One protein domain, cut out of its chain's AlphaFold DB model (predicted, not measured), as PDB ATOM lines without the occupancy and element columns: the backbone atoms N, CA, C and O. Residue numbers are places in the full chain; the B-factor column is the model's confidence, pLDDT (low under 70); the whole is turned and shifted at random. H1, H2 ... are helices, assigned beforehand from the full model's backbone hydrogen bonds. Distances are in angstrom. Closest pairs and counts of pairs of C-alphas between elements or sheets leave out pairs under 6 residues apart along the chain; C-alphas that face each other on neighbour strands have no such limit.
ATOM      1  N   ASP A   7     196.128 252.341 221.093       85.62
ATOM      2  CA  ASP A   7     197.442 251.725 221.318       85.62
ATOM      3  C   ASP A   7     198.091 252.152 222.647       85.62
ATOM      4  O   ASP A   7     198.697 251.332 223.333       85.62
ATOM      5  N   TYR A   8     197.929 253.419 223.060       90.75
ATOM      6  CA  TYR A   8     198.451 253.904 224.341       90.75
ATOM      7  C   TYR A   8     197.729 253.272 225.539       90.75
ATOM      8  O   TYR A   8     198.353 252.986 226.563       90.75
ATOM      9  N   HIS A   9     196.418 253.047 225.436       88.44
ATOM     10  CA  HIS A   9     195.666 252.354 226.478       88.44
ATOM     11  C   HIS A   9     196.065 250.879 226.563       88.44
ATOM     12  O   HIS A   9     196.243 250.378 227.677       88.44
ATOM     13  N   ASP A  10     196.307 250.237 225.421       91.44
ATOM     14  CA  ASP A  10     196.777 248.854 225.352       91.44
ATOM     15  C   ASP A  10     198.209 248.714 225.880       91.44
ATOM     16  O   ASP A  10     198.472 247.832 226.692       91.44
ATOM     17  N   ASP A  11     199.126 249.626 225.546       92.38
ATOM     18  CA  ASP A  11     200.472 249.670 226.133       92.38
ATOM     19  C   ASP A  11     200.440 249.874 227.648       92.38
ATOM     20  O   ASP A  11     201.185 249.232 228.395       92.38
ATOM     21  N   VAL A  12     199.567 250.753 228.142       93.31
ATOM     22  CA  VAL A  12     199.385 250.959 229.583       93.31
ATOM     23  C   VAL A  12     198.792 249.712 230.250       93.31
ATOM     24  O   VAL A  12     199.182 249.399 231.378       93.31
ATOM     25  N   LEU A  13     197.889 248.984 229.586       93.00
ATOM     26  CA  LEU A  13     197.333 247.725 230.086       93.00
ATOM     27  C   LEU A  13     198.390 246.610 230.095       93.00
ATOM     28  O   LEU A  13     198.610 246.011 231.148       93.00
ATOM     29  N   ARG A  14     199.103 246.404 228.978       93.44
ATOM     30  CA  ARG A  14     200.231 245.466 228.836       93.44
ATOM     31  C   ARG A  14     201.258 245.673 229.947       93.44
ATOM     32  O   ARG A  14     201.601 244.731 230.657       93.44
ATOM     33  N   ASN A  15     201.692 246.914 230.172       95.69
ATOM     34  CA  ASN A  15     202.664 247.234 231.220       95.69
ATOM     35  C   ASN A  15     202.124 246.987 232.645       95.69
ATOM     36  O   ASN A  15     202.859 246.502 233.511       95.69
ATOM     37  N   LYS A  16     200.840 247.266 232.909       95.69
ATOM     38  CA  LYS A  16     200.208 246.982 234.211       95.69
ATOM     39  C   LYS A  16     200.071 245.486 234.478       95.69
ATOM     40  O   LYS A  16     200.451 245.034 235.553       95.69
ATOM     41  N   LEU A  17     199.582 244.710 233.512       94.62
ATOM     42  CA  LEU A  17     199.494 243.255 233.644       94.62
ATOM     43  C   LEU A  17     200.887 242.636 233.810       94.62
ATOM     44  O   LEU A  17     201.101 241.886 234.758       94.62
ATOM     45  N   LYS A  18     201.871 243.050 232.999       95.25
ATOM     46  CA  LYS A  18     203.267 242.602 233.118       95.25
ATOM     47  C   LYS A  18     203.847 242.846 234.514       95.25
ATOM     48  O   LYS A  18     204.458 241.950 235.089       95.25
ATOM     49  N   THR A  19     203.643 244.038 235.082       96.44
ATOM     50  CA  THR A  19     204.131 244.369 236.437       96.44
ATOM     51  C   THR A  19     203.389 243.621 237.545       96.44
ATOM     52  O   THR A  19     204.032 243.185 238.501       96.44
ATOM     53  N   LEU A  20     202.077 243.397 237.408       95.19
ATOM     54  CA  LEU A  20     201.293 242.586 238.345       95.19
ATOM     55  C   LEU A  20     201.720 241.111 238.328       95.19
ATOM     56  O   LEU A  20     202.027 240.563 239.385       95.19
ATOM     57  N   VAL A  21     201.807 240.489 237.148       94.69
ATOM     58  CA  VAL A  21     202.219 239.083 236.980       94.69
ATOM     59  C   VAL A  21     203.658 238.885 237.453       94.69
ATOM     60  O   VAL A  21     203.909 238.028 238.298       94.69
ATOM     61  N   ALA A  22     204.604 239.723 237.011       94.06
ATOM     62  CA  ALA A  22     205.995 239.639 237.459       94.06
ATOM     63  C   ALA A  22     206.138 239.857 238.976       94.06
ATOM     64  O   ALA A  22     206.981 239.228 239.616       94.06
ATOM     65  N   GLY A  23     205.307 240.720 239.574       94.38
ATOM     66  CA  GLY A  23     205.231 240.887 241.024       94.38
ATOM     67  C   GLY A  23     204.710 239.638 241.741       94.38
ATOM     68  O   GLY A  23     205.256 239.264 242.776       94.38
ATOM     69  N   SER A  24     203.692 238.975 241.192       92.25
ATOM     70  CA  SER A  24     203.126 237.735 241.742       92.25
ATOM     71  C   SER A  24     204.097 236.558 241.642       92.25
ATOM     72  O   SER A  24     204.346 235.907 242.652       92.25
ATOM     73  N   VAL A  25     204.751 236.365 240.491       92.62
ATOM     74  CA  VAL A  25     205.818 235.361 240.309       92.62
ATOM     75  C   VAL A  25     206.969 235.580 241.301       92.62
ATOM     76  O   VAL A  25     207.501 234.621 241.854       92.62
ATOM     77  N   LYS A  26     207.348 236.837 241.576       92.62
ATOM     78  CA  LYS A  26     208.370 237.152 242.591       92.62
ATOM     79  C   LYS A  26     207.935 236.793 244.016       92.62
ATOM     80  O   LYS A  26     208.789 236.359 244.780       92.62
ATOM     81  N   ARG A  27     206.654 236.956 244.375       91.62
ATOM     82  CA  ARG A  27     206.131 236.565 245.701       91.62
ATOM     83  C   ARG A  27     206.057 235.047 245.855       91.62
ATOM     84  O   ARG A  27     206.658 234.531 246.789       91.62
ATOM     85  N   ALA A  28     205.492 234.342 244.872       89.38
ATOM     86  CA  ALA A  28     205.430 232.878 244.869       89.38
ATOM     87  C   ALA A  28     206.825 232.228 244.991       89.38
ATOM     88  O   ALA A  28     206.997 231.231 245.680       89.38
ATOM     89  N   LYS A  29     207.867 232.830 244.396       87.94
ATOM     90  CA  LYS A  29     209.266 232.373 244.546       87.94
ATOM     91  C   LYS A  29     209.862 232.545 245.953       87.94
ATOM     92  O   LYS A  29     210.882 231.922 246.242       87.94
ATOM     93  N   LEU A  30     209.278 233.384 246.808       89.56
ATOM     94  CA  LEU A  30     209.676 233.541 248.214       89.56
ATOM     95  C   LEU A  30     208.901 232.585 249.138       89.56
ATOM     96  O   LEU A  30     209.408 232.207 250.198       89.56
ATOM     97  N   GLU A  31     207.701 232.167 248.734       88.12
ATOM     98  CA  GLU A  31     206.819 231.276 249.490       88.12
ATOM     99  C   GLU A  31     207.237 229.805 249.307       88.12
ATOM    100  O   GLU A  31     206.931 229.127 248.326       88.12
ATOM    101  N   LYS A  32     207.994 229.291 250.285       78.25
ATOM    102  CA  LYS A  32     208.509 227.914 250.276       78.25
ATOM    103  C   LYS A  32     207.373 226.891 250.385       78.25
ATOM    104  O   LYS A  32     206.901 226.614 251.485       78.25
ATOM    105  N   GLY A  33     207.026 226.259 249.267       76.38
ATOM    106  CA  GLY A  33     206.106 225.116 249.220       76.38
ATOM    107  C   GLY A  33     205.025 225.210 248.146       76.38
ATOM    108  O   GLY A  33     204.361 224.208 247.888       76.38
ATOM    109  N   GLU A  34     204.868 226.367 247.502       81.75
ATOM    110  CA  GLU A  34     203.923 226.545 246.398       81.75
ATOM    111  C   GLU A  34     204.551 226.196 245.034       81.75
ATOM    112  O   GLU A  34     205.771 226.309 244.862       81.75
ATOM    113  N   PRO A  35     203.753 225.749 244.043       83.94
ATOM    114  CA  PRO A  35     204.230 225.608 242.671       83.94
ATOM    115  C   PRO A  35     204.612 226.986 242.110       83.94
ATOM    116  O   PRO A  35     203.829 227.932 242.171       83.94
ATOM    117  N   THR A  36     205.814 227.102 241.539       88.31
ATOM    118  CA  THR A  36     206.291 228.360 240.940       88.31
ATOM    119  C   THR A  36     206.380 228.234 239.425       88.31
ATOM    120  O   THR A  36     206.896 227.243 238.914       88.31
ATOM    121  N   ILE A  37     205.894 229.255 238.721       92.56
ATOM    122  CA  ILE A  37     205.898 229.357 237.256       92.56
ATOM    123  C   ILE A  37     206.810 230.512 236.808       92.56
ATOM    124  O   ILE A  37     207.052 231.463 237.565       92.56
ATOM    125  N   THR A  38     207.375 230.436 235.602       93.81
ATOM    126  CA  THR A  38     208.101 231.562 234.990       93.81
ATOM    127  C   THR A  38     207.119 232.549 234.352       93.81
ATOM    128  O   THR A  38     205.947 232.244 234.163       93.81
ATOM    129  N   TYR A  39     207.574 233.768 234.043       92.56
ATOM    130  CA  TYR A  39     206.718 234.740 233.350       92.56
ATOM    131  C   TYR A  39     206.370 234.276 231.927       92.56
ATOM    132  O   TYR A  39     205.253 234.491 231.481       92.56
ATOM    133  N   GLU A  40     207.324 233.647 231.238       93.00
ATOM    134  CA  GLU A  40     207.167 233.155 229.865       93.00
ATOM    135  C   GLU A  40     206.180 231.983 229.816       93.00
ATOM    136  O   GLU A  40     205.155 232.112 229.156       93.00
ATOM    137  N   ALA A  41     206.382 230.943 230.635       93.06
ATOM    138  CA  ALA A  41     205.449 229.814 230.723       93.06
ATOM    139  C   ALA A  41     204.032 230.255 231.132       93.06
ATOM    140  O   ALA A  41     203.056 229.782 230.570       93.06
ATOM    141  N   PHE A  42     203.894 231.228 232.047       93.19
ATOM    142  CA  PHE A  42     202.577 231.779 232.382       93.19
ATOM    143  C   PHE A  42     201.876 232.430 231.180       93.19
ATOM    144  O   PHE A  42     200.656 232.388 231.116       93.19
ATOM    145  N   VAL A  43     202.608 233.065 230.259       91.81
ATOM    146  CA  VAL A  43     202.014 233.677 229.057       91.81
ATOM    147  C   VAL A  43     201.682 232.621 228.001       91.81
ATOM    148  O   VAL A  43     200.675 232.768 227.318       91.81
ATOM    149  N   GLU A  44     202.487 231.564 227.890       92.75
ATOM    150  CA  GLU A  44     202.246 230.434 226.979       92.75
ATOM    151  C   GLU A  44     201.060 229.557 227.421       92.75
ATOM    152  O   GLU A  44     200.305 229.086 226.578       92.75
ATOM    153  N   GLU A  45     200.860 229.376 228.731       92.25
ATOM    154  CA  GLU A  45     199.768 228.581 229.322       92.25
ATOM    155  C   GLU A  45     198.457 229.375 229.545       92.25
ATOM    156  O   GLU A  45     197.465 228.813 230.014       92.25
ATOM    157  N   LEU A  46     198.422 230.688 229.272       92.31
ATOM    158  CA  LEU A  46     197.247 231.527 229.555       92.31
ATOM    159  C   LEU A  46     196.188 231.440 228.445       92.31
ATOM    160  O   LEU A  46     196.111 232.300 227.569       92.31
ATOM    161  N   ASP A  47     195.313 230.442 228.543       89.50
ATOM    162  CA  ASP A  47     194.196 230.266 227.614       89.50
ATOM    163  C   ASP A  47     193.144 231.392 227.706       89.50
ATOM    164  O   ASP A  47     192.474 231.582 228.730       89.50
ATOM    165  N   GLU A  48     192.902 232.071 226.577       87.94
ATOM    166  CA  GLU A  48     191.769 232.997 226.392       87.94
ATOM    167  C   GLU A  48     190.409 232.278 226.479       87.94
ATOM    168  O   GLU A  48     189.398 232.877 226.850       87.94
ATOM    169  N   GLY A  49     190.388 230.983 226.141       87.25
ATOM    170  CA  GLY A  49     189.201 230.129 226.159       87.25
ATOM    171  C   GLY A  49     188.861 229.517 227.522       87.25
ATOM    172  O   GLY A  49     187.809 228.885 227.641       87.25
ATOM    173  N   ASP A  50     189.702 229.674 228.554       91.06
ATOM    174  CA  ASP A  50     189.392 229.107 229.867       91.06
ATOM    175  C   ASP A  50     188.227 229.851 230.550       91.06
ATOM    176  O   ASP A  50     188.195 231.071 230.734       91.06
ATOM    177  N   ALA A  51     187.244 229.069 230.987       89.06
ATOM    178  CA  ALA A  51     186.078 229.548 231.712       89.06
ATOM    179  C   ALA A  51     186.399 230.046 233.140       89.06
ATOM    180  O   ALA A  51     185.525 230.639 233.771       89.06
ATOM    181  N   PHE A  52     187.590 229.780 233.692       88.56
ATOM    182  CA  PHE A  52     188.027 230.340 234.975       88.56
ATOM    183  C   PHE A  52     188.774 231.681 234.810       88.56
ATOM    184  O   PHE A  52     188.423 232.634 235.514       88.56
ATOM    185  N   THR A  53     189.728 231.803 233.877       90.00
ATOM    186  CA  THR A  53     190.427 233.070 233.563       90.00
ATOM    187  C   THR A  53     189.444 234.154 233.118       90.00
ATOM    188  O   THR A  53     189.415 235.239 233.707       90.00
ATOM    189  N   SER A  54     188.575 233.842 232.154       92.19
ATOM    190  CA  SER A  54     187.535 234.749 231.653       92.19
ATOM    191  C   SER A  54     186.600 235.226 232.769       92.19
ATOM    192  O   SER A  54     186.416 236.431 232.936       92.19
ATOM    193  N   ALA A  55     186.089 234.316 233.609       92.00
ATOM    194  CA  ALA A  55     185.243 234.662 234.753       92.00
ATOM    195  C   ALA A  55     185.956 235.575 235.769       92.00
ATOM    196  O   ALA A  55     185.348 236.520 236.276       92.00
ATOM    197  N   LEU A  56     187.247 235.347 236.036       92.31
ATOM    198  CA  LEU A  56     188.032 236.192 236.939       92.31
ATOM    199  C   LEU A  56     188.207 237.616 236.379       92.31
ATOM    200  O   LEU A  56     188.041 238.592 237.116       92.31
ATOM    201  N   ILE A  57     188.490 237.746 235.079       93.06
ATOM    202  CA  ILE A  57     188.585 239.041 234.386       93.06
ATOM    203  C   ILE A  57     187.231 239.766 234.424       93.06
ATOM    204  O   ILE A  57     187.172 240.946 234.772       93.06
ATOM    205  N   ASP A  58     186.136 239.052 234.165       93.50
ATOM    206  CA  ASP A  58     184.766 239.569 234.221       93.50
ATOM    207  C   ASP A  58     184.412 240.149 235.600       93.50
ATOM    208  O   ASP A  58     183.826 241.231 235.715       93.50
ATOM    209  N   VAL A  59     184.785 239.435 236.667       95.06
ATOM    210  CA  VAL A  59     184.599 239.861 238.060       95.06
ATOM    211  C   VAL A  59     185.428 241.116 238.361       95.06
ATOM    212  O   VAL A  59     184.902 242.064 238.952       95.06
ATOM    213  N   LEU A  60     186.680 241.184 237.895       93.50
ATOM    214  CA  LEU A  60     187.529 242.374 238.030       93.50
ATOM    215  C   LEU A  60     186.954 243.590 237.288       93.50
ATOM    216  O   LEU A  60     186.919 244.685 237.851       93.50
ATOM    217  N   VAL A  61     186.462 243.424 236.056       94.81
ATOM    218  CA  VAL A  61     185.850 244.517 235.277       94.81
ATOM    219  C   VAL A  61     184.592 245.048 235.973       94.81
ATOM    220  O   VAL A  61     184.444 246.265 236.127       94.81
ATOM    221  N   LYS A  62     183.716 244.159 236.462       94.50
ATOM    222  CA  LYS A  62     182.476 244.525 237.175       94.50
ATOM    223  C   LYS A  62     182.756 245.250 238.498       94.50
ATOM    224  O   LYS A  62     182.109 246.260 238.784       94.50
ATOM    225  N   GLU A  63     183.752 244.804 239.265       94.44
ATOM    226  CA  GLU A  63     184.210 245.473 240.493       94.44
ATOM    227  C   GLU A  63     184.826 246.854 240.198       94.44
ATOM    228  O   GLU A  63     184.510 247.841 240.865       94.44
ATOM    229  N   MET A  64     185.670 246.965 239.168       92.81
ATOM    230  CA  MET A  64     186.298 248.235 238.783       92.81
ATOM    231  C   MET A  64     185.299 249.254 238.222       92.81
ATOM    232  O   MET A  64     185.498 250.458 238.404       92.81
ATOM    233  N   ALA A  65     184.218 248.803 237.580       93.25
ATOM    234  CA  ALA A  65     183.101 249.659 237.188       93.25
ATOM    235  C   ALA A  65     182.341 250.193 238.417       93.25
ATOM    236  O   ALA A  65     182.086 251.391 238.515       93.25
ATOM    237  N   GLU A  66     182.055 249.336 239.398       91.81
ATOM    238  CA  GLU A  66     181.348 249.704 240.633       91.81
ATOM    239  C   GLU A  66     182.124 250.674 241.517       91.81
ATOM    240  O   GLU A  66     181.567 251.610 242.088       91.81
ATOM    241  N   ARG A  67     183.445 250.507 241.596       92.25
ATOM    242  CA  ARG A  67     184.315 251.445 242.313       92.25
ATOM    243  C   ARG A  67     184.196 252.871 241.773       92.25
ATOM    244  O   ARG A  67     184.440 253.806 242.524       92.25
ATOM    245  N   ARG A  68     183.782 253.077 240.514       88.38
ATOM    246  CA  ARG A  68     183.522 254.422 239.968       88.38
ATOM    247  C   ARG A  68     182.215 255.036 240.478       88.38
ATOM    248  O   ARG A  68     182.135 256.257 240.536       88.38
ATOM    249  N   THR A  69     181.221 254.227 240.856       89.19
ATOM    250  CA  THR A  69     179.902 254.705 241.310       89.19
ATOM    251  C   THR A  69     179.818 254.931 242.823       89.19
ATOM    252  O   THR A  69     178.875 255.569 243.281       89.19
ATOM    253  N   ARG A  70     180.786 254.450 243.620       88.81
ATOM    254  CA  ARG A  70     180.833 254.704 245.076       88.81
ATOM    255  C   ARG A  70     181.184 256.176 245.369       88.81
ATOM    256  O   ARG A  70     182.134 256.679 244.761       88.81
ATOM    257  N   PRO A  71     180.496 256.871 246.297       86.06
ATOM    258  CA  PRO A  71     180.748 258.288 246.577       86.06
ATOM    259  C   PRO A  71     182.108 258.524 247.253       86.06
ATOM    260  O   PRO A  71     182.897 259.331 246.763       86.06
ATOM    261  N   ASN A  72     182.417 257.780 248.318       87.06
ATOM    262  CA  ASN A  72     183.654 257.934 249.087       87.06
ATOM    263  C   ASN A  72     184.865 257.387 248.314       87.06
ATOM    264  O   ASN A  72     184.774 256.278 247.785       87.06
ATOM    265  N   PRO A  73     186.011 258.096 248.265       84.00
ATOM    266  CA  PRO A  73     187.201 257.649 247.539       84.00
ATOM    267  C   PRO A  73     187.929 256.478 248.217       84.00
ATOM    268  O   PRO A  73     188.495 255.637 247.514       84.00
ATOM    269  N   ASP A  74     187.894 256.395 249.548       83.31
ATOM    270  CA  ASP A  74     188.553 255.334 250.319       83.31
ATOM    271  C   ASP A  74     187.869 253.980 250.108       83.31
ATOM    272  O   ASP A  74     188.533 252.986 249.792       83.31
ATOM    273  N   ASP A  75     186.532 253.975 250.089       82.81
ATOM    274  CA  ASP A  75     185.711 252.800 249.779       82.81
ATOM    275  C   ASP A  75     185.962 252.252 248.363       82.81
ATOM    276  O   ASP A  75     185.697 251.079 248.096       82.81
ATOM    277  N   ARG A  76     186.498 253.062 247.434       84.25
ATOM    278  CA  ARG A  76     186.900 252.609 246.082       84.25
ATOM    279  C   ARG A  76     188.197 251.810 246.087       84.25
ATOM    280  O   ARG A  76     188.470 251.088 245.128       84.25
ATOM    281  N   ARG A  77     189.041 251.988 247.105       79.94
ATOM    282  CA  ARG A  77     190.364 251.358 247.203       79.94
ATOM    283  C   ARG A  77     190.340 250.165 248.147       79.94
ATOM    284  O   ARG A  77     190.810 249.101 247.752       79.94
ATOM    285  N   GLN A  78     189.781 250.356 249.340       79.88
ATOM    286  CA  GLN A  78     189.906 249.427 250.465       79.88
ATOM    287  C   GLN A  78     188.919 248.254 250.390       79.88
ATOM    288  O   GLN A  78     189.288 247.132 250.727       79.88
ATOM    289  N   PHE A  79     187.694 248.479 249.902       85.62
ATOM    290  CA  PHE A  79     186.632 247.468 249.930       85.62
ATOM    291  C   PHE A  79     186.324 246.857 248.558       85.62
ATOM    292  O   PHE A  79     186.403 247.505 247.511       85.62
ATOM    293  N   ILE A  80     185.938 245.582 248.585       91.69
ATOM    294  CA  ILE A  80     185.380 244.821 247.461       91.69
ATOM    295  C   ILE A  80     183.856 244.784 247.637       91.69
ATOM    296  O   ILE A  80     183.377 244.750 248.769       91.69
ATOM    297  N   ALA A  81     183.081 244.805 246.550       90.38
ATOM    298  CA  ALA A  81     181.628 244.732 246.654       90.38
ATOM    299  C   ALA A  81     181.148 243.367 247.158       90.38
ATOM    300  O   ALA A  81     181.717 242.326 246.829       90.38
ATOM    301  N   GLU A  82     180.016 243.352 247.860       90.31
ATOM    302  CA  GLU A  82     179.392 242.115 248.336       90.31
ATOM    303  C   GLU A  82     179.063 241.152 247.178       90.31
ATOM    304  O   GLU A  82     179.285 239.945 247.279       90.31
ATOM    305  N   ARG A  83     178.608 241.682 246.031       90.00
ATOM    306  CA  ARG A  83     178.353 240.886 244.817       90.00
ATOM    307  C   ARG A  83     179.628 240.255 244.244       90.00
ATOM    308  O   ARG A  83     179.587 239.114 243.795       90.00
ATOM    309  N   THR A  84     180.755 240.961 244.316       92.81
ATOM    310  CA  THR A  84     182.073 240.486 243.871       92.81
ATOM    311  C   THR A  84     182.592 239.401 244.815       92.81
ATOM    312  O   THR A  84     183.030 238.349 244.357       92.81
ATOM    313  N   ALA A  85     182.455 239.588 246.132       92.25
ATOM    314  CA  ALA A  85     182.793 238.571 247.129       92.25
ATOM    315  C   ALA A  85     181.955 237.286 246.958       92.25
ATOM    316  O   ALA A  85     182.501 236.182 246.979       92.25
ATOM    317  N   LYS A  86     180.644 237.420 246.708       92.44
ATOM    318  CA  LYS A  86     179.747 236.295 246.390       92.44
ATOM    319  C   LYS A  86     180.148 235.581 245.094       92.44
ATOM    320  O   LYS A  86     180.205 234.354 245.083       92.44
ATOM    321  N   ALA A  87     180.480 236.319 244.032       91.00
ATOM    322  CA  ALA A  87     180.940 235.740 242.767       91.00
ATOM    323  C   ALA A  87     182.243 234.935 242.934       91.00
ATOM    324  O   ALA A  87     182.313 233.789 242.493       91.00
ATOM    325  N   LEU A  88     183.233 235.487 243.646       91.50
ATOM    326  CA  LEU A  88     184.489 234.795 243.955       91.50
ATOM    327  C   LEU A  88     184.262 233.537 244.810       91.50
ATOM    328  O   LEU A  88     184.876 232.504 244.550       91.50
ATOM    329  N   SER A  89     183.355 233.589 245.790       88.62
ATOM    330  CA  SER A  89     183.000 232.431 246.623       88.62
ATOM    331  C   SER A  89     182.354 231.300 245.809       88.62
ATOM    332  O   SER A  89     182.747 230.138 245.948       88.62
ATOM    333  N   LEU A  90     181.429 231.635 244.902       87.56
ATOM    334  CA  LEU A  90     180.817 230.674 243.979       87.56
ATOM    335  C   LEU A  90     181.865 230.055 243.042       87.56
ATOM    336  O   LEU A  90     181.943 228.830 242.938       87.56
ATOM    337  N   GLN A  91     182.728 230.873 242.434       82.62
ATOM    338  CA  GLN A  91     183.804 230.400 241.558       82.62
ATOM    339  C   GLN A  91     184.759 229.451 242.303       82.62
ATOM    340  O   GLN A  91     184.992 228.337 241.831       82.62
ATOM    341  N   ALA A  92     185.210 229.827 243.505       79.69
ATOM    342  CA  ALA A  92     186.089 229.011 244.345       79.69
ATOM    343  C   ALA A  92     185.461 227.666 244.754       79.69
ATOM    344  O   ALA A  92     186.145 226.648 244.732       79.69
ATOM    345  N   SER A  93     184.163 227.629 245.078       75.00
ATOM    346  CA  SER A  93     183.471 226.377 245.435       75.00
ATOM    347  C   SER A  93     183.274 225.411 244.259       75.00
ATOM    348  O   SER A  93     183.200 224.202 244.465       75.00
ATOM    349  N   SER A  94     183.207 225.923 243.026       64.19
ATOM    350  CA  SER A  94     182.775 225.142 241.859       64.19
ATOM    351  C   SER A  94     183.838 224.207 241.263       64.19
ATOM    352  O   SER A  94     183.482 223.267 240.553       64.19
TER     353      SER A  94
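This is residues 7 to 94 of the 513 residues of an uncharacterized protein of Antrodiella citrinella (UniProt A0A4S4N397). Two separate helical parts make a loose, open shape: the long helix H1, past whose last residues the chain folds back through short H2, and a side-by-side pair, H3 and H5, running opposite ways with little H4 in the turn between them. Residues 44 to 51 bridge the two parts, and residues 7 to 17 of H1 stick out. The printed part has 88 residues with five named helices, H1 to H5 in chain order, and no named strand; the class is all helix. It is loose, with a radius of gyration of the C-alphas of 15.4 A and spans of 40 by 38 by 29 A.

H1, residues 7 to 28, begins at C-alpha 7 (197.442, 251.725, 221.318) and is 31.2 A long. H2 is residues 39 to 44. H3, residues 51 to 69, begins at C-alpha 51 (186.078, 229.548, 231.712) and is 27.6 A long. H4 is residues 75 to 78. H5, residues 82 to 94, is 18.5 A long and ends at C-alpha 94 (182.775, 225.142, 241.859).

H1, with residues 21 to 25 alone, only just touches H2, with 3 pairs of C-alphas within 8 A; the closest, Ala 22 and Tyr 39, are 6.4 A apart. Their tilt is steep, 64 degrees, opposite ways. H1 and H3 are apart. H3 and H5 touch at a shallow tilt of 8 degrees, opposite ways; their closest C-alphas, Val 59 and Thr 84, are 6.4 A apart. H3, with residues 67 to 68 alone, touches H4 only at the corner; the closest C-alphas, Arg 67 and Arg 76, are 4.7 A apart. Every O i to N i+4 pair is within hydrogen-bond range in H1, H2 and H5, and 12 of 15 in H3; H4 is too short for one.

The farthest C-alphas, Gly 33 and Pro 71, are 41.8 A apart. The printed part has no cut and no long link. Mean pLDDT of the printed part is 89.7; residue 94 is under 70.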